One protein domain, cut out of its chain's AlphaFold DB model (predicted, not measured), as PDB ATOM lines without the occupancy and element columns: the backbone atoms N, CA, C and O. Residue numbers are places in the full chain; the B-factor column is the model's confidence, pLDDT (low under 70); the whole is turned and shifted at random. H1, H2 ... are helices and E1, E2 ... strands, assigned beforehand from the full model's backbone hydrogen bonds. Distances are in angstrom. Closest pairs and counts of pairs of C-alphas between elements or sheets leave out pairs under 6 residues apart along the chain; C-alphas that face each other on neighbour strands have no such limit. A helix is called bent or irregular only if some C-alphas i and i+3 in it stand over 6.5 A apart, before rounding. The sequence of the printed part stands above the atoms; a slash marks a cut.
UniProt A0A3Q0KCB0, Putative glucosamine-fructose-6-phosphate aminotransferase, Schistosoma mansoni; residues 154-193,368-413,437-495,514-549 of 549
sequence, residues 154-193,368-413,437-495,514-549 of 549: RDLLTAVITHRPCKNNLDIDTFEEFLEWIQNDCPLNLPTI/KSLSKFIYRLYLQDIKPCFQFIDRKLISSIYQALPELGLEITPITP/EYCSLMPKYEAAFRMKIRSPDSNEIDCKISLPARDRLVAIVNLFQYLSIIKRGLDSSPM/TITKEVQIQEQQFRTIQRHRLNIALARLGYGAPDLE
ATOM      1  N   ARG A 154      13.469  -4.246  57.893       58.54
ATOM      2  CA  ARG A 154      13.951  -2.855  57.924       58.54
ATOM      3  C   ARG A 154      15.421  -2.777  58.317       58.54
ATOM      4  O   ARG A 154      16.150  -2.038  57.668       58.54
ATOM      5  N   ASP A 155      15.878  -3.572  59.279       59.73
ATOM      6  CA  ASP A 155      17.279  -3.559  59.721       59.73
ATOM      7  C   ASP A 155      18.209  -4.164  58.665       59.73
ATOM      8  O   ASP A 155      19.277  -3.616  58.401       59.73
ATOM      9  N   LEU A 156      17.786  -5.234  57.982       59.65
ATOM     10  CA  LEU A 156      18.546  -5.835  56.883       59.65
ATOM     11  C   LEU A 156      18.630  -4.902  55.660       59.65
ATOM     12  O   LEU A 156      19.709  -4.724  55.095       59.65
ATOM     13  N   LEU A 157      17.520  -4.256  55.277       56.82
ATOM     14  CA  LEU A 157      17.523  -3.201  54.255       56.82
ATOM     15  C   LEU A 157      18.414  -2.027  54.676       56.82
ATOM     16  O   LEU A 157      19.233  -1.565  53.884       56.82
ATOM     17  N   THR A 158      18.290  -1.575  55.924       59.05
ATOM     18  CA  THR A 158      19.070  -0.459  56.463       59.05
ATOM     19  C   THR A 158      20.551  -0.795  56.468       59.05
ATOM     20  O   THR A 158      21.315   0.002  55.949       59.05
ATOM     21  N   ALA A 159      20.986  -1.966  56.934       53.37
ATOM     22  CA  ALA A 159      22.388  -2.383  56.882       53.37
ATOM     23  C   ALA A 159      22.939  -2.381  55.441       53.37
ATOM     24  O   ALA A 159      23.981  -1.782  55.176       53.37
ATOM     25  N   VAL A 160      22.213  -2.973  54.484       57.31
ATOM     26  CA  VAL A 160      22.646  -3.041  53.074       57.31
ATOM     27  C   VAL A 160      22.658  -1.662  52.386       57.31
ATOM     28  O   VAL A 160      23.473  -1.439  51.494       57.31
ATOM     29  N   ILE A 161      21.806  -0.717  52.803       56.46
ATOM     30  CA  ILE A 161      21.716   0.640  52.225       56.46
ATOM     31  C   ILE A 161      22.632   1.652  52.949       56.46
ATOM     32  O   ILE A 161      23.169   2.561  52.315       56.46
ATOM     33  N   THR A 162      22.836   1.510  54.263       50.44
ATOM     34  CA  THR A 162      23.707   2.379  55.091       50.44
ATOM     35  C   THR A 162      25.177   1.990  55.041       50.44
ATOM     36  O   THR A 162      26.029   2.827  55.354       50.44
ATOM     37  N   HIS A 163      25.503   0.802  54.524       45.21
ATOM     38  CA  HIS A 163      26.751   0.598  53.800       45.21
ATOM     39  C   HIS A 163      26.800   1.561  52.604       45.21
ATOM     40  O   HIS A 163      26.538   1.182  51.463       45.21
ATOM     41  N   ARG A 164      27.168   2.825  52.879       41.21
ATOM     42  CA  ARG A 164      27.553   3.829  51.883       41.21
ATOM     43  C   ARG A 164      28.485   3.114  50.908       41.21
ATOM     44  O   ARG A 164      29.580   2.740  51.340       41.21
ATOM     45  N   PRO A 165      28.097   2.927  49.635       42.26
ATOM     46  CA  PRO A 165      28.961   2.243  48.696       42.26
ATOM     47  C   PRO A 165      30.293   2.979  48.660       42.26
ATOM     48  O   PRO A 165      30.331   4.196  48.436       42.26
ATOM     49  N   CYS A 166      31.392   2.259  48.893       33.30
ATOM     50  CA  CYS A 166      32.694   2.753  48.480       33.30
ATOM     51  C   CYS A 166      32.550   3.156  47.006       33.30
ATOM     52  O   CYS A 166      31.899   2.438  46.244       33.30
ATOM     53  N   LYS A 167      33.112   4.302  46.598       42.62
ATOM     54  CA  LYS A 167      32.890   4.880  45.253       42.62
ATOM     55  C   LYS A 167      33.296   3.951  44.091       42.62
ATOM     56  O   LYS A 167      32.997   4.248  42.945       42.62
ATOM     57  N   ASN A 168      33.933   2.829  44.418       42.09
ATOM     58  CA  ASN A 168      34.520   1.832  43.540       42.09
ATOM     59  C   ASN A 168      33.703   0.514  43.517       42.09
ATOM     60  O   ASN A 168      34.129  -0.439  42.879       42.09
ATOM     61  N   ASN A 169      32.571   0.435  44.235       51.77
ATOM     62  CA  ASN A 169      31.763  -0.787  44.413       51.77
ATOM     63  C   ASN A 169      30.442  -0.753  43.618       51.77
ATOM     64  O   ASN A 169      29.452  -1.365  44.023       51.77
ATOM     65  N   LEU A 170      30.402  -0.018  42.506       56.05
ATOM     66  CA  LEU A 170      29.415  -0.292  41.466       56.05
ATOM     67  C   LEU A 170      29.920  -1.504  40.672       56.05
ATOM     68  O   LEU A 170      31.109  -1.579  40.378       56.05
ATOM     69  N   ASP A 171      29.041  -2.448  40.347       70.12
ATOM     70  CA  ASP A 171      29.356  -3.500  39.376       70.12
ATOM     71  C   ASP A 171      29.450  -2.831  37.997       70.12
ATOM     72  O   ASP A 171      28.422  -2.462  37.424       70.12
ATOM     73  N   ILE A 172      30.687  -2.571  37.555       77.68
ATOM     74  CA  ILE A 172      30.998  -1.768  36.366       77.68
ATOM     75  C   ILE A 172      30.388  -2.433  35.133       77.68
ATOM     76  O   ILE A 172      29.614  -1.786  34.438       77.68
ATOM     77  N   ASP A 173      30.621  -3.733  34.944       80.99
ATOM     78  CA  ASP A 173      30.053  -4.542  33.865       80.99
ATOM     79  C   ASP A 173      28.518  -4.406  33.807       80.99
ATOM     80  O   ASP A 173      27.942  -4.153  32.751       80.99
ATOM     81  N   THR A 174      27.833  -4.530  34.952       85.98
ATOM     82  CA  THR A 174      26.364  -4.393  35.012       85.98
ATOM     83  C   THR A 174      25.895  -2.944  34.789       85.98
ATOM     84  O   THR A 174      24.768  -2.741  34.332       85.98
ATOM     85  N   PHE A 175      26.714  -1.930  35.093       87.40
ATOM     86  CA  PHE A 175      26.405  -0.525  34.794       87.40
ATOM     87  C   PHE A 175      26.640  -0.185  33.316       87.40
ATOM     88  O   PHE A 175      25.805   0.487  32.715       87.40
ATOM     89  N   GLU A 176      27.700  -0.701  32.696       86.41
ATOM     90  CA  GLU A 176      27.939  -0.576  31.255       86.41
ATOM     91  C   GLU A 176      26.836  -1.278  30.447       86.41
ATOM     92  O   GLU A 176      26.295  -0.682  29.517       86.41
ATOM     93  N   GLU A 177      26.396  -2.475  30.858       89.71
ATOM     94  CA  GLU A 177      25.214  -3.135  30.278       89.71
ATOM     95  C   GLU A 177      23.927  -2.300  30.432       89.71
ATOM     96  O   GLU A 177      23.072  -2.314  29.546       89.71
ATOM     97  N   PHE A 178      23.765  -1.565  31.538       91.17
ATOM     98  CA  PHE A 178      22.623  -0.666  31.749       91.17
ATOM     99  C   PHE A 178      22.673   0.568  30.833       91.17
ATOM    100  O   PHE A 178      21.640   0.968  30.295       91.17
ATOM    101  N   LEU A 179      23.857   1.145  30.608       88.92
ATOM    102  CA  LEU A 179      24.036   2.241  29.653       88.92
ATOM    103  C   LEU A 179      23.823   1.763  28.208       88.92
ATOM    104  O   LEU A 179      23.120   2.426  27.448       88.92
ATOM    105  N   GLU A 180      24.326   0.578  27.849       88.98
ATOM    106  CA  GLU A 180      24.025  -0.089  26.574       88.98
ATOM    107  C   GLU A 180      22.513  -0.335  26.418       88.98
ATOM    108  O   GLU A 180      21.955  -0.118  25.344       88.98
ATOM    109  N   TRP A 181      21.815  -0.737  27.483       90.73
ATOM    110  CA  TRP A 181      20.362  -0.923  27.468       90.73
ATOM    111  C   TRP A 181      19.591   0.386  27.236       90.73
ATOM    112  O   TRP A 181      18.636   0.387  26.457       90.73
ATOM    113  N   ILE A 182      20.023   1.499  27.844       88.32
ATOM    114  CA  ILE A 182      19.452   2.830  27.581       88.32
ATOM    115  C   ILE A 182      19.685   3.248  26.124       88.32
ATOM    116  O   ILE A 182      18.741   3.667  25.458       88.32
ATOM    117  N   GLN A 183      20.908   3.084  25.614       85.82
ATOM    118  CA  GLN A 183      21.296   3.481  24.254       85.82
ATOM    119  C   GLN A 183      20.573   2.700  23.142       85.82
ATOM    120  O   GLN A 183      20.485   3.193  22.022       85.82
ATOM    121  N   ASN A 184      20.046   1.506  23.432       86.40
ATOM    122  CA  ASN A 184      19.347   0.643  22.470       86.40
ATOM    123  C   ASN A 184      17.802   0.695  22.602       86.40
ATOM    124  O   ASN A 184      17.138  -0.320  22.413       86.40
ATOM    125  N   ASP A 185      17.218   1.849  22.951       84.50
ATOM    126  CA  ASP A 185      15.761   2.066  23.120       84.50
ATOM    127  C   ASP A 185      15.086   1.239  24.244       84.50
ATOM    128  O   ASP A 185      13.884   0.925  24.202       84.50
ATOM    129  N   CYS A 186      15.842   0.897  25.295       86.29
ATOM    130  CA  CYS A 186      15.345   0.232  26.508       86.29
ATOM    131  C   CYS A 186      14.463  -1.011  26.222       86.29
ATOM    132  O   CYS A 186      13.281  -1.028  26.591       86.29
ATOM    133  N   PRO A 187      14.939  -2.058  25.521       87.06
ATOM    134  CA  PRO A 187      14.133  -3.236  25.199       87.06
ATOM    135  C   PRO A 187      13.809  -4.008  26.484       87.06
ATOM    136  O   PRO A 187      14.715  -4.371  27.229       87.06
ATOM    137  N   LEU A 188      12.522  -4.247  26.757       86.84
ATOM    138  CA  LEU A 188      12.033  -4.911  27.981       86.84
ATOM    139  C   LEU A 188      11.704  -6.397  27.775       86.84
ATOM    140  O   LEU A 188      11.192  -7.048  28.685       86.84
ATOM    141  N   ASN A 189      11.975  -6.926  26.582       83.07
ATOM    142  CA  ASN A 189      11.663  -8.299  26.212       83.07
ATOM    143  C   ASN A 189      12.402  -9.270  27.144       83.07
ATOM    144  O   ASN A 189      13.625  -9.222  27.253       83.07
ATOM    145  N   LEU A 190      11.662 -10.171  27.791       81.18
ATOM    146  CA  LEU A 190      12.244 -11.355  28.417       81.18
ATOM    147  C   LEU A 190      12.497 -12.430  27.346       81.18
ATOM    148  O   LEU A 190      11.769 -12.468  26.352       81.18
ATOM    149  N   PRO A 191      13.479 -13.333  27.533       72.61
ATOM    150  CA  PRO A 191      13.664 -14.454  26.621       72.61
ATOM    151  C   PRO A 191      12.404 -15.327  26.583       72.61
ATOM    152  O   PRO A 191      12.073 -16.009  27.554       72.61
ATOM    153  N   THR A 192      11.729 -15.351  25.431       60.00
ATOM    154  CA  THR A 192      10.601 -16.256  25.144       60.00
ATOM    155  C   THR A 192      11.020 -17.727  25.277       60.00
ATOM    156  O   THR A 192      10.210 -18.600  25.587       60.00
ATOM    157  N   ILE A 193      12.313 -18.008  25.088       52.73
ATOM    158  CA  ILE A 193      12.910 -19.339  25.155       52.73
ATOM    159  C   ILE A 193      13.287 -19.689  26.606       52.73
ATOM    160  O   ILE A 193      14.418 -19.517  27.054       52.73
ATOM    161  N   LYS A 368      18.252 -11.486  18.715       53.58
ATOM    162  CA  LYS A 368      18.732 -10.147  18.356       53.58
ATOM    163  C   LYS A 368      17.891  -9.019  18.977       53.58
ATOM    164  O   LYS A 368      18.249  -7.853  18.841       53.58
ATOM    165  N   SER A 369      16.788  -9.366  19.646       64.75
ATOM    166  CA  SER A 369      15.906  -8.472  20.400       64.75
ATOM    167  C   SER A 369      16.234  -8.342  21.901       64.75
ATOM    168  O   SER A 369      15.671  -7.470  22.569       64.75
ATOM    169  N   LEU A 370      17.104  -9.198  22.455       74.54
ATOM    170  CA  LEU A 370      17.341  -9.313  23.897       74.54
ATOM    171  C   LEU A 370      18.632  -8.603  24.330       74.54
ATOM    172  O   LEU A 370      19.724  -8.920  23.867       74.54
ATOM    173  N   SER A 371      18.520  -7.671  25.277       85.52
ATOM    174  CA  SER A 371      19.675  -6.968  25.849       85.52
ATOM    175  C   SER A 371      20.389  -7.786  26.931       85.52
ATOM    176  O   SER A 371      19.754  -8.508  27.706       85.52
ATOM    177  N   LYS A 372      21.716  -7.609  27.037       88.84
ATOM    178  CA  LYS A 372      22.553  -8.243  28.075       88.84
ATOM    179  C   LYS A 372      22.027  -7.938  29.481       88.84
ATOM    180  O   LYS A 372      21.821  -8.855  30.268       88.84
ATOM    181  N   PHE A 373      21.687  -6.672  29.733       92.16
ATOM    182  CA  PHE A 373      21.154  -6.194  31.006       92.16
ATOM    183  C   PHE A 373      19.868  -6.912  31.436       92.16
ATOM    184  O   PHE A 373      19.801  -7.467  32.535       92.16
ATOM    185  N   ILE A 374      18.847  -6.967  30.569       92.00
ATOM    186  CA  ILE A 374      17.592  -7.663  30.895       92.00
ATOM    187  C   ILE A 374      17.819  -9.175  31.013       92.00
ATOM    188  O   ILE A 374      17.222  -9.807  31.884       92.00
ATOM    189  N   TYR A 375      18.730  -9.761  30.230       89.97
ATOM    190  CA  TYR A 375      19.123 -11.164  30.391       89.97
ATOM    191  C   TYR A 375      19.826 -11.434  31.736       89.97
ATOM    192  O   TYR A 375      19.539 -12.441  32.391       89.97
ATOM    193  N   ARG A 376      20.673 -10.511  32.211       90.70
ATOM    194  CA  ARG A 376      21.327 -10.566  33.528       90.70
ATOM    195  C   ARG A 376      20.300 -10.495  34.661       90.70
ATOM    196  O   ARG A 376      20.317 -11.363  35.535       90.70
ATOM    197  N   LEU A 377      19.360  -9.543  34.610       92.23
ATOM    198  CA  LEU A 377      18.234  -9.454  35.558       92.23
ATOM    199  C   LEU A 377      17.347 -10.710  35.511       92.23
ATOM    200  O   LEU A 377      16.929 -11.233  36.548       92.23
ATOM    201  N   TYR A 378      17.090 -11.241  34.314       91.14
ATOM    202  CA  TYR A 378      16.334 -12.475  34.133       91.14
ATOM    203  C   TYR A 378      17.006 -13.665  34.824       91.14
ATOM    204  O   TYR A 378      16.361 -14.339  35.626       91.14
ATOM    205  N   LEU A 379      18.290 -13.918  34.558       88.57
ATOM    206  CA  LEU A 379      19.008 -15.057  35.133       88.57
ATOM    207  C   LEU A 379      19.246 -14.919  36.641       88.57
ATOM    208  O   LEU A 379      19.057 -15.890  37.374       88.57
ATOM    209  N   GLN A 380      19.688 -13.744  37.099       89.45
ATOM    210  CA  GLN A 380      20.131 -13.548  38.480       89.45
ATOM    211  C   GLN A 380      18.962 -13.323  39.443       89.45
ATOM    212  O   GLN A 380      18.983 -13.868  40.549       89.45
ATOM    213  N   ASP A 381      17.938 -12.567  39.033       91.27
ATOM    214  CA  ASP A 381      16.880 -12.074  39.920       91.27
ATOM    215  C   ASP A 381      15.535 -12.785  39.696       91.27
ATOM    216  O   ASP A 381      14.981 -13.333  40.653       91.27
ATOM    217  N   ILE A 382      15.044 -12.820  38.448       91.35
ATOM    218  CA  ILE A 382      13.665 -13.221  38.093       91.35
ATOM    219  C   ILE A 382      13.495 -14.747  38.006       91.35
ATOM    220  O   ILE A 382      12.646 -15.315  38.695       91.35
ATOM    221  N   LYS A 383      14.297 -15.433  37.181       88.36
ATOM    222  CA  LYS A 383      14.214 -16.886  36.929       88.36
ATOM    223  C   LYS A 383      14.232 -17.725  38.223       88.36
ATOM    224  O   LYS A 383      13.439 -18.665  38.311       88.36
ATOM    225  N   PRO A 384      15.036 -17.400  39.258       87.95
ATOM    226  CA  PRO A 384      15.036 -18.165  40.507       87.95
ATOM    227  C   PRO A 384      13.802 -17.956  41.406       87.95
ATOM    228  O   PRO A 384      13.630 -18.713  42.361       87.95
ATOM    229  N   CYS A 385      12.924 -16.977  41.144       86.67
ATOM    230  CA  CYS A 385      11.659 -16.841  41.887       86.67
ATOM    231  C   CYS A 385      10.673 -17.984  41.604       86.67
ATOM    232  O   CYS A 385       9.858 -18.305  42.476       86.67
ATOM    233  N   PHE A 386      10.761 -18.580  40.408       83.04
ATOM    234  CA  PHE A 386       9.743 -19.449  39.806       83.04
ATOM    235  C   PHE A 386      10.250 -20.864  39.478       83.04
ATOM    236  O   PHE A 386       9.729 -21.545  38.593       83.04
ATOM    237  N   GLN A 387      11.289 -21.320  40.178       71.50
ATOM    238  CA  GLN A 387      11.835 -22.663  40.000       71.50
ATOM    239  C   GLN A 387      10.783 -23.736  40.363       71.50
ATOM    240  O   GLN A 387      10.138 -23.640  41.405       71.50
ATOM    241  N   PHE A 388      10.652 -24.771  39.522       66.14
ATOM    242  CA  PHE A 388       9.730 -25.916  39.679       66.14
ATOM    243  C   PHE A 388       8.216 -25.627  39.529       66.14
ATOM    244  O   PHE A 388       7.398 -26.365  40.075       66.14
ATOM    245  N   ILE A 389       7.832 -24.596  38.770       74.83
ATOM    246  CA  ILE A 389       6.425 -24.271  38.447       74.83
ATOM    247  C   ILE A 389       6.040 -24.833  37.059       74.83
ATOM    248  O   ILE A 389       6.915 -25.136  36.245       74.83
ATOM    249  N   ASP A 390       4.738 -24.988  36.777       77.57
ATOM    250  CA  ASP A 390       4.232 -25.323  35.436       77.57
ATOM    251  C   ASP A 390       4.782 -24.360  34.369       77.57
ATOM    252  O   ASP A 390       4.612 -23.142  34.448       77.57
ATOM    253  N   ARG A 391       5.406 -24.931  33.331       79.33
ATOM    254  CA  ARG A 391       6.010 -24.196  32.214       79.33
ATOM    255  C   ARG A 391       5.008 -23.305  31.482       79.33
ATOM    256  O   ARG A 391       5.411 -22.234  31.038       79.33
ATOM    257  N   LYS A 392       3.734 -23.709  31.365       82.30
ATOM    258  CA  LYS A 392       2.705 -22.876  30.715       82.30
ATOM    259  C   LYS A 392       2.448 -21.611  31.531       82.30
ATOM    260  O   LYS A 392       2.586 -20.510  31.006       82.30
ATOM    261  N   LEU A 393       2.175 -21.777  32.825       86.61
ATOM    262  CA  LEU A 393       1.937 -20.668  33.747       86.61
ATOM    263  C   LEU A 393       3.152 -19.726  33.856       86.61
ATOM    264  O   LEU A 393       2.978 -18.511  33.797       86.61
ATOM    265  N   ILE A 394       4.381 -20.259  33.927       86.70
ATOM    266  CA  ILE A 394       5.612 -19.446  33.872       86.70
ATOM    267  C   ILE A 394       5.682 -18.636  32.566       86.70
ATOM    268  O   ILE A 394       5.986 -17.445  32.610       86.70
ATOM    269  N   SER A 395       5.421 -19.264  31.411       84.05
ATOM    270  CA  SER A 395       5.504 -18.601  30.102       84.05
ATOM    271  C   SER A 395       4.577 -17.390  30.031       84.05
ATOM    272  O   SER A 395       5.025 -16.298  29.687       84.05
ATOM    273  N   SER A 396       3.316 -17.553  30.443       86.66
ATOM    274  CA  SER A 396       2.346 -16.456  30.456       86.66
ATOM    275  C   SER A 396       2.728 -15.347  31.445       86.66
ATOM    276  O   SER A 396       2.558 -14.175  31.123       86.66
ATOM    277  N   ILE A 397       3.326 -15.672  32.602       89.20
ATOM    278  CA  ILE A 397       3.885 -14.661  33.523       89.20
ATOM    279  C   ILE A 397       5.013 -13.869  32.844       89.20
ATOM    280  O   ILE A 397       5.022 -12.641  32.911       89.20
ATOM    281  N   TYR A 398       5.959 -14.535  32.172       88.88
ATOM    282  CA  TYR A 398       7.075 -13.859  31.497       88.88
ATOM    283  C   TYR A 398       6.637 -13.034  30.279       88.88
ATOM    284  O   TYR A 398       7.239 -11.996  30.019       88.88
ATOM    285  N   GLN A 399       5.581 -13.442  29.572       86.11
ATOM    286  CA  GLN A 399       4.975 -12.647  28.498       86.11
ATOM    287  C   GLN A 399       4.226 -11.422  29.050       86.11
ATOM    288  O   GLN A 399       4.340 -10.334  28.494       86.11
ATOM    289  N   ALA A 400       3.513 -11.566  30.171       88.19
ATOM    290  CA  ALA A 400       2.751 -10.477  30.779       88.19
ATOM    291  C   ALA A 400       3.614  -9.449  31.536       88.19
ATOM    292  O   ALA A 400       3.209  -8.293  31.657       88.19
ATOM    293  N   LEU A 401       4.788  -9.827  32.060       90.40
ATOM    294  CA  LEU A 401       5.627  -8.937  32.878       90.40
ATOM    295  C   LEU A 401       6.049  -7.627  32.169       90.40
ATOM    296  O   LEU A 401       5.840  -6.570  32.768       90.40
ATOM    297  N   PRO A 402       6.567  -7.636  30.921       87.64
ATOM    298  CA  PRO A 402       6.914  -6.407  30.196       87.64
ATOM    299  C   PRO A 402       5.714  -5.494  29.890       87.64
ATOM    300  O   PRO A 402       5.870  -4.277  29.843       87.64
ATOM    301  N   GLU A 403       4.515  -6.060  29.719       85.97
ATOM    302  CA  GLU A 403       3.269  -5.309  29.486       85.97
ATOM    303  C   GLU A 403       2.539  -4.895  30.777       85.97
ATOM    304  O   GLU A 403       1.463  -4.289  30.720       85.97
ATOM    305  N   LEU A 404       3.080  -5.254  31.948       88.70
ATOM    306  CA  LEU A 404       2.408  -5.136  33.248       88.70
ATOM    307  C   LEU A 404       1.013  -5.811  33.244       88.70
ATOM    308  O   LEU A 404       0.051  -5.315  33.829       88.70
ATOM    309  N   GLY A 405       0.904  -6.954  32.561       87.51
ATOM    310  CA  GLY A 405      -0.307  -7.760  32.365       87.51
ATOM    311  C   GLY A 405      -0.703  -8.664  33.534       87.51
ATOM    312  O   GLY A 405      -1.386  -9.660  33.315       87.51
ATOM    313  N   LEU A 406      -0.269  -8.353  34.757       91.19
ATOM    314  CA  LEU A 406      -0.576  -9.129  35.960       91.19
ATOM    315  C   LEU A 406      -1.492  -8.325  36.887       91.19
ATOM    316  O   LEU A 406      -1.119  -7.247  37.343       91.19
ATOM    317  N   GLU A 407      -2.666  -8.863  37.204       90.33
ATOM    318  CA  GLU A 407      -3.573  -8.332  38.229       90.33
ATOM    319  C   GLU A 407      -3.521  -9.268  39.444       90.33
ATOM    320  O   GLU A 407      -3.658 -10.479  39.279       90.33
ATOM    321  N   ILE A 408      -3.327  -8.740  40.658       91.55
ATOM    322  CA  ILE A 408      -3.347  -9.530  41.902       91.55
ATOM    323  C   ILE A 408      -4.361  -8.912  42.865       91.55
ATOM    324  O   ILE A 408      -4.197  -7.769  43.291       91.55
ATOM    325  N   THR A 409      -5.379  -9.682  43.240       89.80
ATOM    326  CA  THR A 409      -6.444  -9.293  44.178       89.80
ATOM    327  C   THR A 409      -6.471 -10.236  45.386       89.80
ATOM    328  O   THR A 409      -6.093 -11.402  45.261       89.80
ATOM    329  N   PRO A 410      -6.863  -9.782  46.590       88.62
ATOM    330  CA  PRO A 410      -7.031 -10.677  47.733       88.62
ATOM    331  C   PRO A 410      -8.202 -11.640  47.491       88.62
ATOM    332  O   PRO A 410      -9.228 -11.250  46.935       88.62
ATOM    333  N   ILE A 411      -8.079 -12.889  47.948       85.34
ATOM    334  CA  ILE A 411      -9.236 -13.782  48.057       85.34
ATOM    335  C   ILE A 411     -10.003 -13.344  49.301       85.34
ATOM    336  O   ILE A 411      -9.653 -13.711  50.421       85.34
ATOM    337  N   THR A 412     -11.048 -12.544  49.110       73.33
ATOM    338  CA  THR A 412     -12.057 -12.332  50.148       73.33
ATOM    339  C   THR A 412     -12.706 -13.682  50.455       73.33
ATOM    340  O   THR A 412     -13.290 -14.266  49.537       73.33
ATOM    341  N   PRO A 413     -12.633 -14.209  51.692       63.33
ATOM    342  CA  PRO A 413     -13.426 -15.373  52.049       63.33
ATOM    343  C   PRO A 413     -14.897 -14.980  51.923       63.33
ATOM    344  O   PRO A 413     -15.335 -13.993  52.515       63.33
ATOM    345  N   GLU A 437      -7.361 -24.378  49.350       79.73
ATOM    346  CA  GLU A 437      -6.809 -24.246  48.007       79.73
ATOM    347  C   GLU A 437      -5.324 -23.888  48.077       79.73
ATOM    348  O   GLU A 437      -4.902 -23.031  48.855       79.73
ATOM    349  N   TYR A 438      -4.516 -24.552  47.254       84.91
ATOM    350  CA  TYR A 438      -3.064 -24.403  47.260       84.91
ATOM    351  C   TYR A 438      -2.589 -23.490  46.130       84.91
ATOM    352  O   TYR A 438      -3.170 -23.439  45.048       84.91
ATOM    353  N   CYS A 439      -1.499 -22.773  46.389       87.53
ATOM    354  CA  CYS A 439      -0.906 -21.826  45.457       87.53
ATOM    355  C   CYS A 439      -0.380 -22.515  44.187       87.53
ATOM    356  O   CYS A 439       0.547 -23.324  44.262       87.53
ATOM    357  N   SER A 440      -0.885 -22.116  43.014       86.65
ATOM    358  CA  SER A 440      -0.472 -22.633  41.698       86.65
ATOM    359  C   SER A 440       1.021 -22.427  41.397       86.65
ATOM    360  O   SER A 440       1.599 -23.154  40.595       86.65
ATOM    361  N   LEU A 441       1.655 -21.452  42.058       85.37
ATOM    362  CA  LEU A 441       3.084 -21.139  41.940       85.37
ATOM    363  C   LEU A 441       3.945 -21.769  43.046       85.37
ATOM    364  O   LEU A 441       5.159 -21.863  42.911       85.37
ATOM    365  N   MET A 442       3.352 -22.158  44.175       84.91
ATOM    366  CA  MET A 442       4.076 -22.674  45.339       84.91
ATOM    367  C   MET A 442       3.185 -23.677  46.098       84.91
ATOM    368  O   MET A 442       2.711 -23.348  47.188       84.91
ATOM    369  N   PRO A 443       2.969 -24.908  45.585       80.84
ATOM    370  CA  PRO A 443       1.932 -25.828  46.085       80.84
ATOM    371  C   PRO A 443       2.050 -26.267  47.554       80.84
ATOM    372  O   PRO A 443       1.137 -26.882  48.090       80.84
ATOM    373  N   LYS A 444       3.161 -25.948  48.231       81.68
ATOM    374  CA  LYS A 444       3.340 -26.148  49.681       81.68
ATOM    375  C   LYS A 444       2.600 -25.112  50.549       81.68
ATOM    376  O   LYS A 444       2.607 -25.254  51.767       81.68
ATOM    377  N   TYR A 445       2.016 -24.073  49.949       84.56
ATOM    378  CA  TYR A 445       1.401 -22.940  50.642       84.56
ATOM    379  C   TYR A 445      -0.067 -22.768  50.240       84.56
ATOM    380  O   TYR A 445      -0.418 -22.903  49.068       84.56
ATOM    381  N   GLU A 446      -0.899 -22.419  51.217       86.30
ATOM    382  CA  GLU A 446      -2.309 -22.061  51.038       86.30
ATOM    383  C   GLU A 446      -2.443 -20.735  50.268       86.30
ATOM    384  O   GLU A 446      -1.608 -19.832  50.406       86.30
ATOM    385  N   ALA A 447      -3.450 -20.635  49.402       88.67
ATOM    386  CA  ALA A 447      -3.697 -19.446  48.599       88.67
ATOM    387  C   ALA A 447      -4.464 -18.376  49.393       88.67
ATOM    388  O   ALA A 447      -5.420 -18.675  50.100       88.67
ATOM    389  N   ALA A 448      -4.052 -17.118  49.234       86.99
ATOM    390  CA  ALA A 448      -4.671 -15.946  49.864       86.99
ATOM    391  C   ALA A 448      -4.979 -14.822  48.857       86.99
ATOM    392  O   ALA A 448      -5.660 -13.854  49.187       86.99
ATOM    393  N   PHE A 449      -4.489 -14.946  47.622       91.11
ATOM    394  CA  PHE A 449      -4.687 -13.987  46.542       91.11
ATOM    395  C   PHE A 449      -5.074 -14.716  45.256       91.11
ATOM    396  O   PHE A 449      -4.680 -15.858  45.021       91.11
ATOM    397  N   ARG A 450      -5.833 -14.036  44.410       91.97
ATOM    398  CA  ARG A 450      -6.137 -14.419  43.038       91.97
ATOM    399  C   ARG A 450      -5.222 -13.612  42.122       91.97
ATOM    400  O   ARG A 450      -5.073 -12.409  42.316       91.97
ATOM    401  N   MET A 451      -4.598 -14.261  41.146       92.05
ATOM    402  CA  MET A 451      -3.811 -13.605  40.108       92.05
ATOM    403  C   MET A 451      -4.423 -13.892  38.744       92.05
ATOM    404  O   MET A 451      -4.529 -15.056  38.353       92.05
ATOM    405  N   LYS A 452      -4.752 -12.831  38.007       91.68
ATOM    406  CA  LYS A 452      -5.072 -12.920  36.584       91.68
ATOM    407  C   LYS A 452      -3.861 -12.533  35.749       91.68
ATOM    408  O   LYS A 452      -3.174 -11.554  36.048       91.68
ATOM    409  N   ILE A 453      -3.642 -13.281  34.677       89.68
ATOM    410  CA  ILE A 453      -2.642 -12.998  33.655       89.68
ATOM    411  C   ILE A 453      -3.380 -12.611  32.376       89.68
ATOM    412  O   ILE A 453      -4.019 -13.451  31.738       89.68
ATOM    413  N   ARG A 454      -3.277 -11.337  32.003       84.51
ATOM    414  CA  ARG A 454      -3.774 -10.795  30.740       84.51
ATOM    415  C   ARG A 454      -2.749 -11.085  29.644       84.51
ATOM    416  O   ARG A 454      -1.757 -10.370  29.519       84.51
ATOM    417  N   SER A 455      -3.009 -12.124  28.858       69.89
ATOM    418  CA  SER A 455      -2.278 -12.421  27.619       69.89
ATOM    419  C   SER A 455      -2.870 -11.614  26.450       69.89
ATOM    420  O   SER A 455      -4.078 -11.368  26.459       69.89
ATOM    421  N   PRO A 456      -2.087 -11.234  25.419       65.26
ATOM    422  CA  PRO A 456      -2.632 -10.576  24.224       65.26
ATOM    423  C   PRO A 456      -3.623 -11.473  23.456       65.26
ATOM    424  O   PRO A 456      -4.608 -10.976  22.915       65.26
ATOM    425  N   ASP A 457      -3.426 -12.795  23.491       65.67
ATOM    426  CA  ASP A 457      -4.234 -13.804  22.783       65.67
ATOM    427  C   ASP A 457      -5.567 -14.155  23.489       65.67
ATOM    428  O   ASP A 457      -5.978 -15.314  23.510       65.67
ATOM    429  N   SER A 458      -6.199 -13.152  24.117       59.22
ATOM    430  CA  SER A 458      -7.531 -13.126  24.768       59.22
ATOM    431  C   SER A 458      -7.877 -14.174  25.845       59.22
ATOM    432  O   SER A 458      -8.855 -13.988  26.569       59.22
ATOM    433  N   ASN A 459      -7.076 -15.221  26.031       69.38
ATOM    434  CA  ASN A 459      -7.213 -16.173  27.131       69.38
ATOM    435  C   ASN A 459      -6.603 -15.594  28.421       69.38
ATOM    436  O   ASN A 459      -5.398 -15.716  28.666       69.38
ATOM    437  N   GLU A 460      -7.437 -14.969  29.255       80.97
ATOM    438  CA  GLU A 460      -7.064 -14.605  30.627       80.97
ATOM    439  C   GLU A 460      -6.858 -15.868  31.478       80.97
ATOM    440  O   GLU A 460      -7.750 -16.710  31.590       80.97
ATOM    441  N   ILE A 461      -5.685 -16.000  32.103       85.50
ATOM    442  CA  ILE A 461      -5.395 -17.108  33.024       85.50
ATOM    443  C   ILE A 461      -5.616 -16.621  34.453       85.50
ATOM    444  O   ILE A 461      -4.817 -15.846  34.976       85.50
ATOM    445  N   ASP A 462      -6.686 -17.093  35.084       88.21
ATOM    446  CA  ASP A 462      -6.999 -16.862  36.494       88.21
ATOM    447  C   ASP A 462      -6.466 -18.031  37.343       88.21
ATOM    448  O   ASP A 462      -6.762 -19.200  37.081       88.21
ATOM    449  N   CYS A 463      -5.631 -17.732  38.339       89.81
ATOM    450  CA  CYS A 463      -5.011 -18.723  39.217       89.81
ATOM    451  C   CYS A 463      -4.901 -18.213  40.663       89.81
ATOM    452  O   CYS A 463      -4.975 -17.015  40.934       89.81
ATOM    453  N   LYS A 464      -4.726 -19.125  41.625       90.61
ATOM    454  CA  LYS A 464      -4.722 -18.796  43.060       90.61
ATOM    455  C   LYS A 464      -3.303 -18.880  43.612       90.61
ATOM    456  O   LYS A 464      -2.594 -19.853  43.360       90.61
ATOM    457  N   ILE A 465      -2.866 -17.858  44.348       91.55
ATOM    458  CA  ILE A 465      -1.488 -17.708  44.829       91.55
ATOM    459  C   ILE A 465      -1.411 -17.404  46.335       91.55
ATOM    460  O   ILE A 465      -2.309 -16.816  46.937       91.55
ATOM    461  N   SER A 466      -0.316 -17.830  46.960       91.29
ATOM    462  CA  SER A 466      -0.002 -17.607  48.375       91.29
ATOM    463  C   SER A 466       0.696 -16.265  48.596       91.29
ATOM    464  O   SER A 466       1.246 -15.684  47.659       91.29
ATOM    465  N   LEU A 467       0.746 -15.800  49.849       89.01
ATOM    466  CA  LEU A 467       1.459 -14.570  50.220       89.01
ATOM    467  C   LEU A 467       2.937 -14.559  49.751       89.01
ATOM    468  O   LEU A 467       3.298 -13.626  49.036       89.01
ATOM    469  N   PRO A 468       3.771 -15.603  49.972       89.11
ATOM    470  CA  PRO A 468       5.152 -15.607  49.468       89.11
ATOM    471  C   PRO A 468       5.268 -15.586  47.935       89.11
ATOM    472  O   PRO A 468       6.257 -15.085  47.399       89.11
ATOM    473  N   ALA A 469       4.274 -16.116  47.215       90.77
ATOM    474  CA  ALA A 469       4.234 -16.050  45.755       90.77
ATOM    475  C   ALA A 469       3.849 -14.641  45.274       90.77
ATOM    476  O   ALA A 469       4.533 -14.090  44.409       90.77
ATOM    477  N   ARG A 470       2.821 -14.032  45.889       92.02
ATOM    478  CA  ARG A 470       2.435 -12.624  45.691       92.02
ATOM    479  C   ARG A 470       3.620 -11.699  45.930       92.02
ATOM    480  O   ARG A 470       3.861 -10.813  45.122       92.02
ATOM    481  N   ASP A 471       4.385 -11.919  46.992       90.60
ATOM    482  CA  ASP A 471       5.497 -11.046  47.368       90.60
ATOM    483  C   ASP A 471       6.655 -11.084  46.364       90.60
ATOM    484  O   ASP A 471       7.198 -10.042  45.993       90.60
ATOM    485  N   ARG A 472       6.990 -12.279  45.857       92.33
ATOM    486  CA  ARG A 472       7.965 -12.451  44.768       92.33
ATOM    487  C   ARG A 472       7.487 -11.795  43.474       92.33
ATOM    488  O   ARG A 472       8.273 -11.109  42.824       92.33
ATOM    489  N   LEU A 473       6.212 -11.975  43.121       92.47
ATOM    490  CA  LEU A 473       5.598 -11.343  41.952       92.47
ATOM    491  C   LEU A 473       5.616  -9.817  42.061       92.47
ATOM    492  O   LEU A 473       6.097  -9.166  41.143       92.47
ATOM    493  N   VAL A 474       5.165  -9.247  43.181       91.76
ATOM    494  CA  VAL A 474       5.137  -7.793  43.412       91.76
ATOM    495  C   VAL A 474       6.544  -7.197  43.358       91.76
ATOM    496  O   VAL A 474       6.742  -6.181  42.699       91.76
ATOM    497  N   ALA A 475       7.554  -7.843  43.951       91.93
ATOM    498  CA  ALA A 475       8.934  -7.364  43.853       91.93
ATOM    499  C   ALA A 475       9.445  -7.300  42.395       91.93
ATOM    500  O   ALA A 475      10.144  -6.351  42.033       91.93
ATOM    501  N   ILE A 476       9.062  -8.264  41.547       93.59
ATOM    502  CA  ILE A 476       9.402  -8.281  40.114       93.59
ATOM    503  C   ILE A 476       8.560  -7.266  39.321       93.59
ATOM    504  O   ILE A 476       9.108  -6.532  38.502       93.59
ATOM    505  N   VAL A 477       7.252  -7.173  39.569       92.87
ATOM    506  CA  VAL A 477       6.364  -6.195  38.917       92.87
ATOM    507  C   VAL A 477       6.836  -4.770  39.206       92.87
ATOM    508  O   VAL A 477       6.927  -3.973  38.279       92.87
ATOM    509  N   ASN A 478       7.243  -4.467  40.440       92.08
ATOM    510  CA  ASN A 478       7.790  -3.158  40.806       92.08
ATOM    511  C   ASN A 478       9.098  -2.842  40.045       92.08
ATOM    512  O   ASN A 478       9.332  -1.688  39.692       92.08
ATOM    513  N   LEU A 479       9.938  -3.848  39.748       93.90
ATOM    514  CA  LEU A 479      11.112  -3.679  38.876       93.90
ATOM    515  C   LEU A 479      10.690  -3.361  37.431       93.90
ATOM    516  O   LEU A 479      11.185  -2.393  36.857       93.90
ATOM    517  N   PHE A 480       9.758  -4.124  36.849       93.73
ATOM    518  CA  PHE A 480       9.267  -3.864  35.486       93.73
ATOM    519  C   PHE A 480       8.532  -2.528  35.361       93.73
ATOM    520  O   PHE A 480       8.668  -1.862  34.336       93.73
ATOM    521  N   GLN A 481       7.814  -2.091  36.399       92.52
ATOM    522  CA  GLN A 481       7.242  -0.749  36.478       92.52
ATOM    523  C   GLN A 481       8.346   0.310  36.399       92.52
ATOM    524  O   GLN A 481       8.279   1.171  35.527       92.52
ATOM    525  N   TYR A 482       9.393   0.214  37.225       93.47
ATOM    526  CA  TYR A 482      10.493   1.184  37.219       93.47
ATOM    527  C   TYR A 482      11.237   1.226  35.874       93.47
ATOM    528  O   TYR A 482      11.424   2.299  35.300       93.47
ATOM    529  N   LEU A 483      11.573   0.063  35.304       93.04
ATOM    530  CA  LEU A 483      12.198  -0.030  33.980       93.04
ATOM    531  C   LEU A 483      11.282   0.512  32.861       93.04
ATOM    532  O   LEU A 483      11.764   1.145  31.922       93.04
ATOM    533  N   SER A 484       9.960   0.336  32.975       90.81
ATOM    534  CA  SER A 484       8.973   0.918  32.049       90.81
ATOM    535  C   SER A 484       8.851   2.436  32.168       90.81
ATOM    536  O   SER A 484       8.482   3.090  31.195       90.81
ATOM    537  N   ILE A 485       9.129   3.009  33.341       89.58
ATOM    538  CA  ILE A 485       9.130   4.461  33.546       89.58
ATOM    539  C   ILE A 485      10.406   5.066  32.934       89.58
ATOM    540  O   ILE A 485      10.291   6.010  32.152       89.58
ATOM    541  N   ILE A 486      11.576   4.440  33.144       89.59
ATOM    542  CA  ILE A 486      12.831   4.805  32.452       89.59
ATOM    543  C   ILE A 486      12.645   4.747  30.927       89.59
ATOM    544  O   ILE A 486      12.933   5.728  30.245       89.59
ATOM    545  N   LYS A 487      12.080   3.653  30.388       87.19
ATOM    546  CA  LYS A 487      11.806   3.503  28.944       87.19
ATOM    547  C   LYS A 487      10.942   4.636  28.365       87.19
ATOM    548  O   LYS A 487      11.057   4.954  27.186       87.19
ATOM    549  N   ARG A 488      10.058   5.234  29.167       85.74
ATOM    550  CA  ARG A 488       9.174   6.339  28.749       85.74
ATOM    551  C   ARG A 488       9.844   7.716  28.822       85.74
ATOM    552  O   ARG A 488       9.177   8.706  28.540       85.74
ATOM    553  N   GLY A 489      11.117   7.798  29.222       77.82
ATOM    554  CA  GLY A 489      11.823   9.066  29.431       77.82
ATOM    555  C   GLY A 489      11.308   9.867  30.631       77.82
ATOM    556  O   GLY A 489      11.565  11.063  30.718       77.82
ATOM    557  N   LEU A 490      10.562   9.230  31.540       62.61
ATOM    558  CA  LEU A 490      10.017   9.866  32.737       62.61
ATOM    559  C   LEU A 490      11.011   9.706  33.893       62.61
ATOM    560  O   LEU A 490      11.398   8.592  34.253       62.61
ATOM    561  N   ASP A 491      11.423  10.812  34.500       56.35
ATOM    562  CA  ASP A 491      12.403  10.843  35.579       56.35
ATOM    563  C   ASP A 491      11.756  10.541  36.937       56.35
ATOM    564  O   ASP A 491      11.538  11.414  37.773       56.35
ATOM    565  N   SER A 492      11.484   9.259  37.205       46.43
ATOM    566  CA  SER A 492      11.026   8.786  38.522       46.43
ATOM    567  C   SER A 492      12.125   8.842  39.593       46.43
ATOM    568  O   SER A 492      12.576   7.815  40.110       46.43
ATOM    569  N   SER A 493      12.536  10.060  39.942       40.55
ATOM    570  CA  SER A 493      13.164  10.393  41.215       40.55
ATOM    571  C   SER A 493      12.140  11.114  42.093       40.55
ATOM    572  O   SER A 493      11.630  12.160  41.692       40.55
ATOM    573  N   PRO A 494      11.890  10.654  43.331       39.89
ATOM    574  CA  PRO A 494      11.358  11.534  44.361       39.89
ATOM    575  C   PRO A 494      12.284  12.753  44.474       39.89
ATOM    576  O   PRO A 494      13.513  12.597  44.489       39.89
ATOM    577  N   MET A 495      11.728  13.965  44.508       31.73
ATOM    578  CA  MET A 495      12.542  15.179  44.570       31.73
ATOM    579  C   MET A 495      13.187  15.324  45.950       31.73
ATOM    580  O   MET A 495      12.573  15.817  46.896       31.73
ATOM    581  N   THR A 514      25.244  19.743  31.253       57.60
ATOM    582  CA  THR A 514      24.191  18.820  30.791       57.60
ATOM    583  C   THR A 514      24.646  17.370  30.882       57.60
ATOM    584  O   THR A 514      23.948  16.572  31.503       57.60
ATOM    585  N   ILE A 515      25.851  17.056  30.393       64.10
ATOM    586  CA  ILE A 515      26.450  15.713  30.500       64.10
ATOM    587  C   ILE A 515      26.567  15.294  31.975       64.10
ATOM    588  O   ILE A 515      26.202  14.181  32.345       64.10
ATOM    589  N   THR A 516      27.003  16.206  32.852       72.53
ATOM    590  CA  THR A 516      27.123  15.923  34.294       72.53
ATOM    591  C   THR A 516      25.768  15.609  34.943       72.53
ATOM    592  O   THR A 516      25.691  14.729  35.799       72.53
ATOM    593  N   LYS A 517      24.691  16.302  34.545       77.66
ATOM    594  CA  LYS A 517      23.325  16.040  35.038       77.66
ATOM    595  C   LYS A 517      22.791  14.702  34.526       77.66
ATOM    596  O   LYS A 517      22.214  13.953  35.306       77.66
ATOM    597  N   GLU A 518      23.019  14.384  33.256       78.90
ATOM    598  CA  GLU A 518      22.583  13.124  32.646       78.90
ATOM    599  C   GLU A 518      23.229  11.905  33.324       78.90
ATOM    600  O   GLU A 518      22.520  10.999  33.761       78.90
ATOM    601  N   VAL A 519      24.552  11.929  33.532       80.67
ATOM    602  CA  VAL A 519      25.275  10.860  34.247       80.67
ATOM    603  C   VAL A 519      24.774  10.708  35.690       80.67
ATOM    604  O   VAL A 519      24.593   9.588  36.164       80.67
ATOM    605  N   GLN A 520      24.473  11.810  36.390       79.77
ATOM    606  CA  GLN A 520      23.894  11.758  37.743       79.77
ATOM    607  C   GLN A 520      22.485  11.141  37.766       79.77
ATOM    608  O   GLN A 520      22.154  10.404  38.699       79.77
ATOM    609  N   ILE A 521      21.664  11.398  36.741       83.87
ATOM    610  CA  ILE A 521      20.339  10.780  36.582       83.87
ATOM    611  C   ILE A 521      20.486   9.276  36.312       83.87
ATOM    612  O   ILE A 521      19.847   8.479  36.998       83.87
ATOM    613  N   GLN A 522      21.366   8.878  35.389       85.83
ATOM    614  CA  GLN A 522      21.642   7.472  35.062       85.83
ATOM    615  C   GLN A 522      22.191   6.698  36.276       85.83
ATOM    616  O   GLN A 522      21.714   5.603  36.582       85.83
ATOM    617  N   GLU A 523      23.116   7.284  37.044       83.34
ATOM    618  CA  GLU A 523      23.575   6.722  38.322       83.34
ATOM    619  C   GLU A 523      22.418   6.506  39.311       83.34
ATOM    620  O   GLU A 523      22.321   5.448  39.936       83.34
ATOM    621  N   GLN A 524      21.536   7.494  39.487       84.05
ATOM    622  CA  GLN A 524      20.428   7.416  40.445       84.05
ATOM    623  C   GLN A 524      19.336   6.427  39.999       84.05
ATOM    624  O   GLN A 524      18.776   5.711  40.841       84.05
ATOM    625  N   GLN A 525      19.078   6.321  38.693       88.25
ATOM    626  CA  GLN A 525      18.235   5.277  38.105       88.25
ATOM    627  C   GLN A 525      18.821   3.891  38.394       88.25
ATOM    628  O   GLN A 525      18.142   3.044  38.979       88.25
ATOM    629  N   PHE A 526      20.105   3.672  38.096       89.84
ATOM    630  CA  PHE A 526      20.772   2.395  38.352       89.84
ATOM    631  C   PHE A 526      20.786   2.024  39.839       89.84
ATOM    632  O   PHE A 526      20.442   0.899  40.203       89.84
ATOM    633  N   ARG A 527      21.100   2.976  40.730       84.38
ATOM    634  CA  ARG A 527      21.023   2.792  42.193       84.38
ATOM    635  C   ARG A 527      19.622   2.367  42.635       84.38
ATOM    636  O   ARG A 527      19.494   1.555  43.547       84.38
ATOM    637  N   THR A 528      18.577   2.869  41.981       87.35
ATOM    638  CA  THR A 528      17.188   2.479  42.258       87.35
ATOM    639  C   THR A 528      16.870   1.087  41.714       87.35
ATOM    640  O   THR A 528      16.291   0.286  42.445       87.35
ATOM    641  N   ILE A 529      17.362   0.716  40.527       90.01
ATOM    642  CA  ILE A 529      17.280  -0.668  40.028       90.01
ATOM    643  C   ILE A 529      17.946  -1.646  41.008       90.01
ATOM    644  O   ILE A 529      17.331  -2.651  41.359       90.01
ATOM    645  N   GLN A 530      19.139  -1.347  41.541       88.74
ATOM    646  CA  GLN A 530      19.780  -2.227  42.533       88.74
ATOM    647  C   GLN A 530      18.938  -2.383  43.823       88.74
ATOM    648  O   GLN A 530      18.904  -3.475  44.392       88.74
ATOM    649  N   ARG A 531      18.169  -1.361  44.245       87.95
ATOM    650  CA  ARG A 531      17.176  -1.498  45.338       87.95
ATOM    651  C   ARG A 531      16.031  -2.447  44.957       87.95
ATOM    652  O   ARG A 531      15.626  -3.266  45.779       87.95
ATOM    653  N   HIS A 532      15.524  -2.389  43.724       89.95
ATOM    654  CA  HIS A 532      14.510  -3.338  43.241       89.95
ATOM    655  C   HIS A 532      15.040  -4.781  43.192       89.95
ATOM    656  O   HIS A 532      14.355  -5.692  43.657       89.95
ATOM    657  N   ARG A 533      16.277  -4.997  42.728       91.64
ATOM    658  CA  ARG A 533      16.938  -6.317  42.739       91.64
ATOM    659  C   ARG A 533      17.095  -6.872  44.156       91.64
ATOM    660  O   ARG A 533      16.701  -8.006  44.423       91.64
ATOM    661  N   LEU A 534      17.556  -6.043  45.097       87.81
ATOM    662  CA  LEU A 534      17.612  -6.390  46.522       87.81
ATOM    663  C   LEU A 534      16.228  -6.785  47.068       87.81
ATOM    664  O   LEU A 534      16.107  -7.788  47.766       87.81
ATOM    665  N   ASN A 535      15.168  -6.055  46.706       86.81
ATOM    666  CA  ASN A 535      13.800  -6.400  47.097       86.81
ATOM    667  C   ASN A 535      13.340  -7.762  46.533       86.81
ATOM    668  O   ASN A 535      12.673  -8.505  47.254       86.81
ATOM    669  N   ILE A 536      13.732  -8.132  45.306       89.56
ATOM    670  CA  ILE A 536      13.472  -9.465  44.727       89.56
ATOM    671  C   ILE A 536      14.246 -10.554  45.487       89.56
ATOM    672  O   ILE A 536      13.675 -11.595  45.825       89.56
ATOM    673  N   ALA A 537      15.518 -10.319  45.820       88.54
ATOM    674  CA  ALA A 537      16.319 -11.243  46.627       88.54
ATOM    675  C   ALA A 537      15.713 -11.463  48.031       88.54
ATOM    676  O   ALA A 537      15.595 -12.603  48.484       88.54
ATOM    677  N   LEU A 538      15.243 -10.398  48.685       86.08
ATOM    678  CA  LEU A 538      14.552 -10.468  49.978       86.08
ATOM    679  C   LEU A 538      13.222 -11.241  49.890       86.08
ATOM    680  O   LEU A 538      12.963 -12.102  50.732       86.08
ATOM    681  N   ALA A 539      12.417 -11.012  48.847       87.30
ATOM    682  CA  ALA A 539      11.171 -11.751  48.616       87.30
ATOM    683  C   ALA A 539      11.413 -13.244  48.305       87.30
ATOM    684  O   ALA A 539      10.645 -14.114  48.725       87.30
ATOM    685  N   ARG A 540      12.518 -13.583  47.625       87.92
ATOM    686  CA  ARG A 540      12.958 -14.978  47.429       87.92
ATOM    687  C   ARG A 540      13.289 -15.664  48.749       87.92
ATOM    688  O   ARG A 540      12.826 -16.786  48.960       87.92
ATOM    689  N   LEU A 541      14.035 -14.983  49.618       85.98
ATOM    690  CA  LEU A 541      14.426 -15.453  50.953       85.98
ATOM    691  C   LEU A 541      13.258 -15.505  51.957       85.98
ATOM    692  O   LEU A 541      13.385 -16.147  52.995       85.98
ATOM    693  N   GLY A 542      12.114 -14.887  51.641       82.02
ATOM    694  CA  GLY A 542      10.897 -14.942  52.456       82.02
ATOM    695  C   GLY A 542      10.669 -13.735  53.369       82.02
ATOM    696  O   GLY A 542       9.740 -13.767  54.169       82.02
ATOM    697  N   TYR A 543      11.438 -12.651  53.225       78.95
ATOM    698  CA  TYR A 543      11.240 -11.393  53.967       78.95
ATOM    699  C   TYR A 543      10.057 -10.542  53.446       78.95
ATOM    700  O   TYR A 543       9.965  -9.358  53.769       78.95
ATOM    701  N   GLY A 544       9.187 -11.116  52.612       69.76
ATOM    702  CA  GLY A 544       8.040 -10.456  51.981       69.76
ATOM    703  C   GLY A 544       8.391  -9.507  50.827       69.76
ATOM    704  O   GLY A 544       9.548  -9.395  50.403       69.76
ATOM    705  N   ALA A 545       7.381  -8.799  50.322       63.36
ATOM    706  CA  ALA A 545       7.570  -7.602  49.506       63.36
ATOM    707  C   ALA A 545       8.039  -6.432  50.399       63.36
ATOM    708  O   ALA A 545       7.906  -6.507  51.621       63.36
ATOM    709  N   PRO A 546       8.606  -5.347  49.843       56.31
ATOM    710  CA  PRO A 546       8.639  -4.089  50.572       56.31
ATOM    711  C   PRO A 546       7.211  -3.553  50.692       56.31
ATOM    712  O   PRO A 546       6.542  -3.354  49.676       56.31
ATOM    713  N   ASP A 547       6.775  -3.269  51.916       53.98
ATOM    714  CA  ASP A 547       5.773  -2.227  52.110       53.98
ATOM    715  C   ASP A 547       6.426  -0.909  51.669       53.98
ATOM    716  O   ASP A 547       7.506  -0.547  52.142       53.98
ATOM    717  N   LEU A 548       5.830  -0.264  50.667       44.52
ATOM    718  CA  LEU A 548       6.290   1.016  50.134       44.52
ATOM    719  C   LEU A 548       5.634   2.136  50.950       44.52
ATOM    720  O   LEU A 548       4.597   2.663  50.551       44.52
ATOM    721  N   GLU A 549       6.238   2.413  52.109       28.43
ATOM    722  CA  GLU A 549       6.063   3.655  52.885       28.43
ATOM    723  C   GLU A 549       6.584   4.881  52.107       28.43
ATOM    724  O   GLU A 549       7.644   4.753  51.444       28.43
TER     725      GLU A 549
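What this domain is: This is residues 154 to 193, 368 to 413, 437 to 495 and 514 to 549 of the 549 residues of the protein "Putative glucosamine-fructose-6-phosphate aminotransferase" of Schistosoma mansoni (UniProt A0A3Q0KCB0). What is the main picture? Three long helices, H3, H5 and H6, lie side by side as a bundle, with H2 crossing it near one end and a small sheet of three strands, E1, E3 and E4, towards the other end. H4 and residues 467 to 477 of H5 pack on this sheet, while H1 lies beside H6 and residues 162 to 169 stick out. What is it made of? The printed part has 181 residues with six named helices and four named strands, in the order H1 H2 H3 H4 E1 E2 E3 E4 H5 H6; the sheet, in the order E1 - E3 - E4, is antiparallel. The class is mostly helix, and the whole is compact, with a radius of gyration of the C-alphas of 17.2 A and spans of 54 by 41 by 29 A.

How they stand to each other: What do the first two helices meet? H1, residues 154 to 162, and H6, residues 514 to 541, are near each other, with 9 pairs of C-alphas within 10 A. H2, residues 172 to 183, touches residues 372 to 373 alone of H3, residues 372 to 386, with the closest C-alphas, Glu 177 and Phe 373, 5.1 A apart; at 72 degrees they are only just about perpendicular. H2 only just touches H6, with 3 pairs of C-alphas within 8 A, the closest being Phe 175 and Phe 526 at 7.3 A. How do the long helices run? H3, H5, residues 467 to 487, and H6 form an up and down bundle, each running against the one before it; H3 and H5 are close but not clearly touching, their closest C-alphas, Cys 385 and Arg 472, being 6.4 A apart. H6 is the hub, touching H2, H3 and H5; it touches H5 at a shallow tilt of 12 degrees, opposite ways, closest at the C-alphas of Arg 472 and Ala 539, 5.1 A. With residues 533 to 540 alone it touches H3, at a shallow tilt of 20 degrees, the same way, closest at the C-alphas of Cys 385 and Arg 540, 6.0 A. How is the sheet paired? E3, residues 449 to 453, is the inner strand between E1, residues 406 to 410, and E4, residues 461 to 465; N 409 and O 450 are 2.9 A apart and N 451 and O 463 2.8 A, within hydrogen-bond range. E3 and E4 form a hairpin, and the sheet is only just strongly twisted, with C-alphas up to 4.0 A off its best plane. E2, residues 442 to 446, pairs with no named strand. What is on the sheet, and how are the helix backbones formed? H4, residues 391 to 400, and H5 make two layers with it, helices on one face of a sheet. H5, at a height over the sheet of 10.3 A, lies over E1 and E3, only just not over E4 with 2 C-alphas falling there, and runs slantwise to the strands, at 36 degrees to E3 on the local plane. Every O i to N i+4 pair is within hydrogen-bond range in H1, H2, H4, H5 and H6, but 7 of 11 in H3.

Where its parts are: Where do the first helices lie? H1 begins at C-alpha 154, (13.951, -2.855, 57.924); H2 is 16.4 A long. H3, 20.7 A long, is only just irregular: C-alphas 380 and 383 are 7.0 A apart. H4 measures 14.2 A. And the rest? E1 measures 13.5 A, E2 8.6 A, E3 13.1 A and E4 12.4 A. H5 measures 29.8 A, and H6, 40.9 A long, ends at C-alpha 541, (14.426, -15.453, 50.953).

The domain as a whole: How large is it, and where is it cut? The two C-alphas farthest apart, Glu 437 and Thr 514, are 55.8 A apart. Residues 194 to 367, 414 to 436 and 496 to 513 are not printed, with C-alpha gaps of 12.8 A, 11.8 A and 18.4 A. Are links long or confidence low? Of the links that are printed whole, none is long. The mean pLDDT of the printed part is 79.2, and 42 residues are under 70, among them 154 to 170, 490 to 495 and 544 to 549.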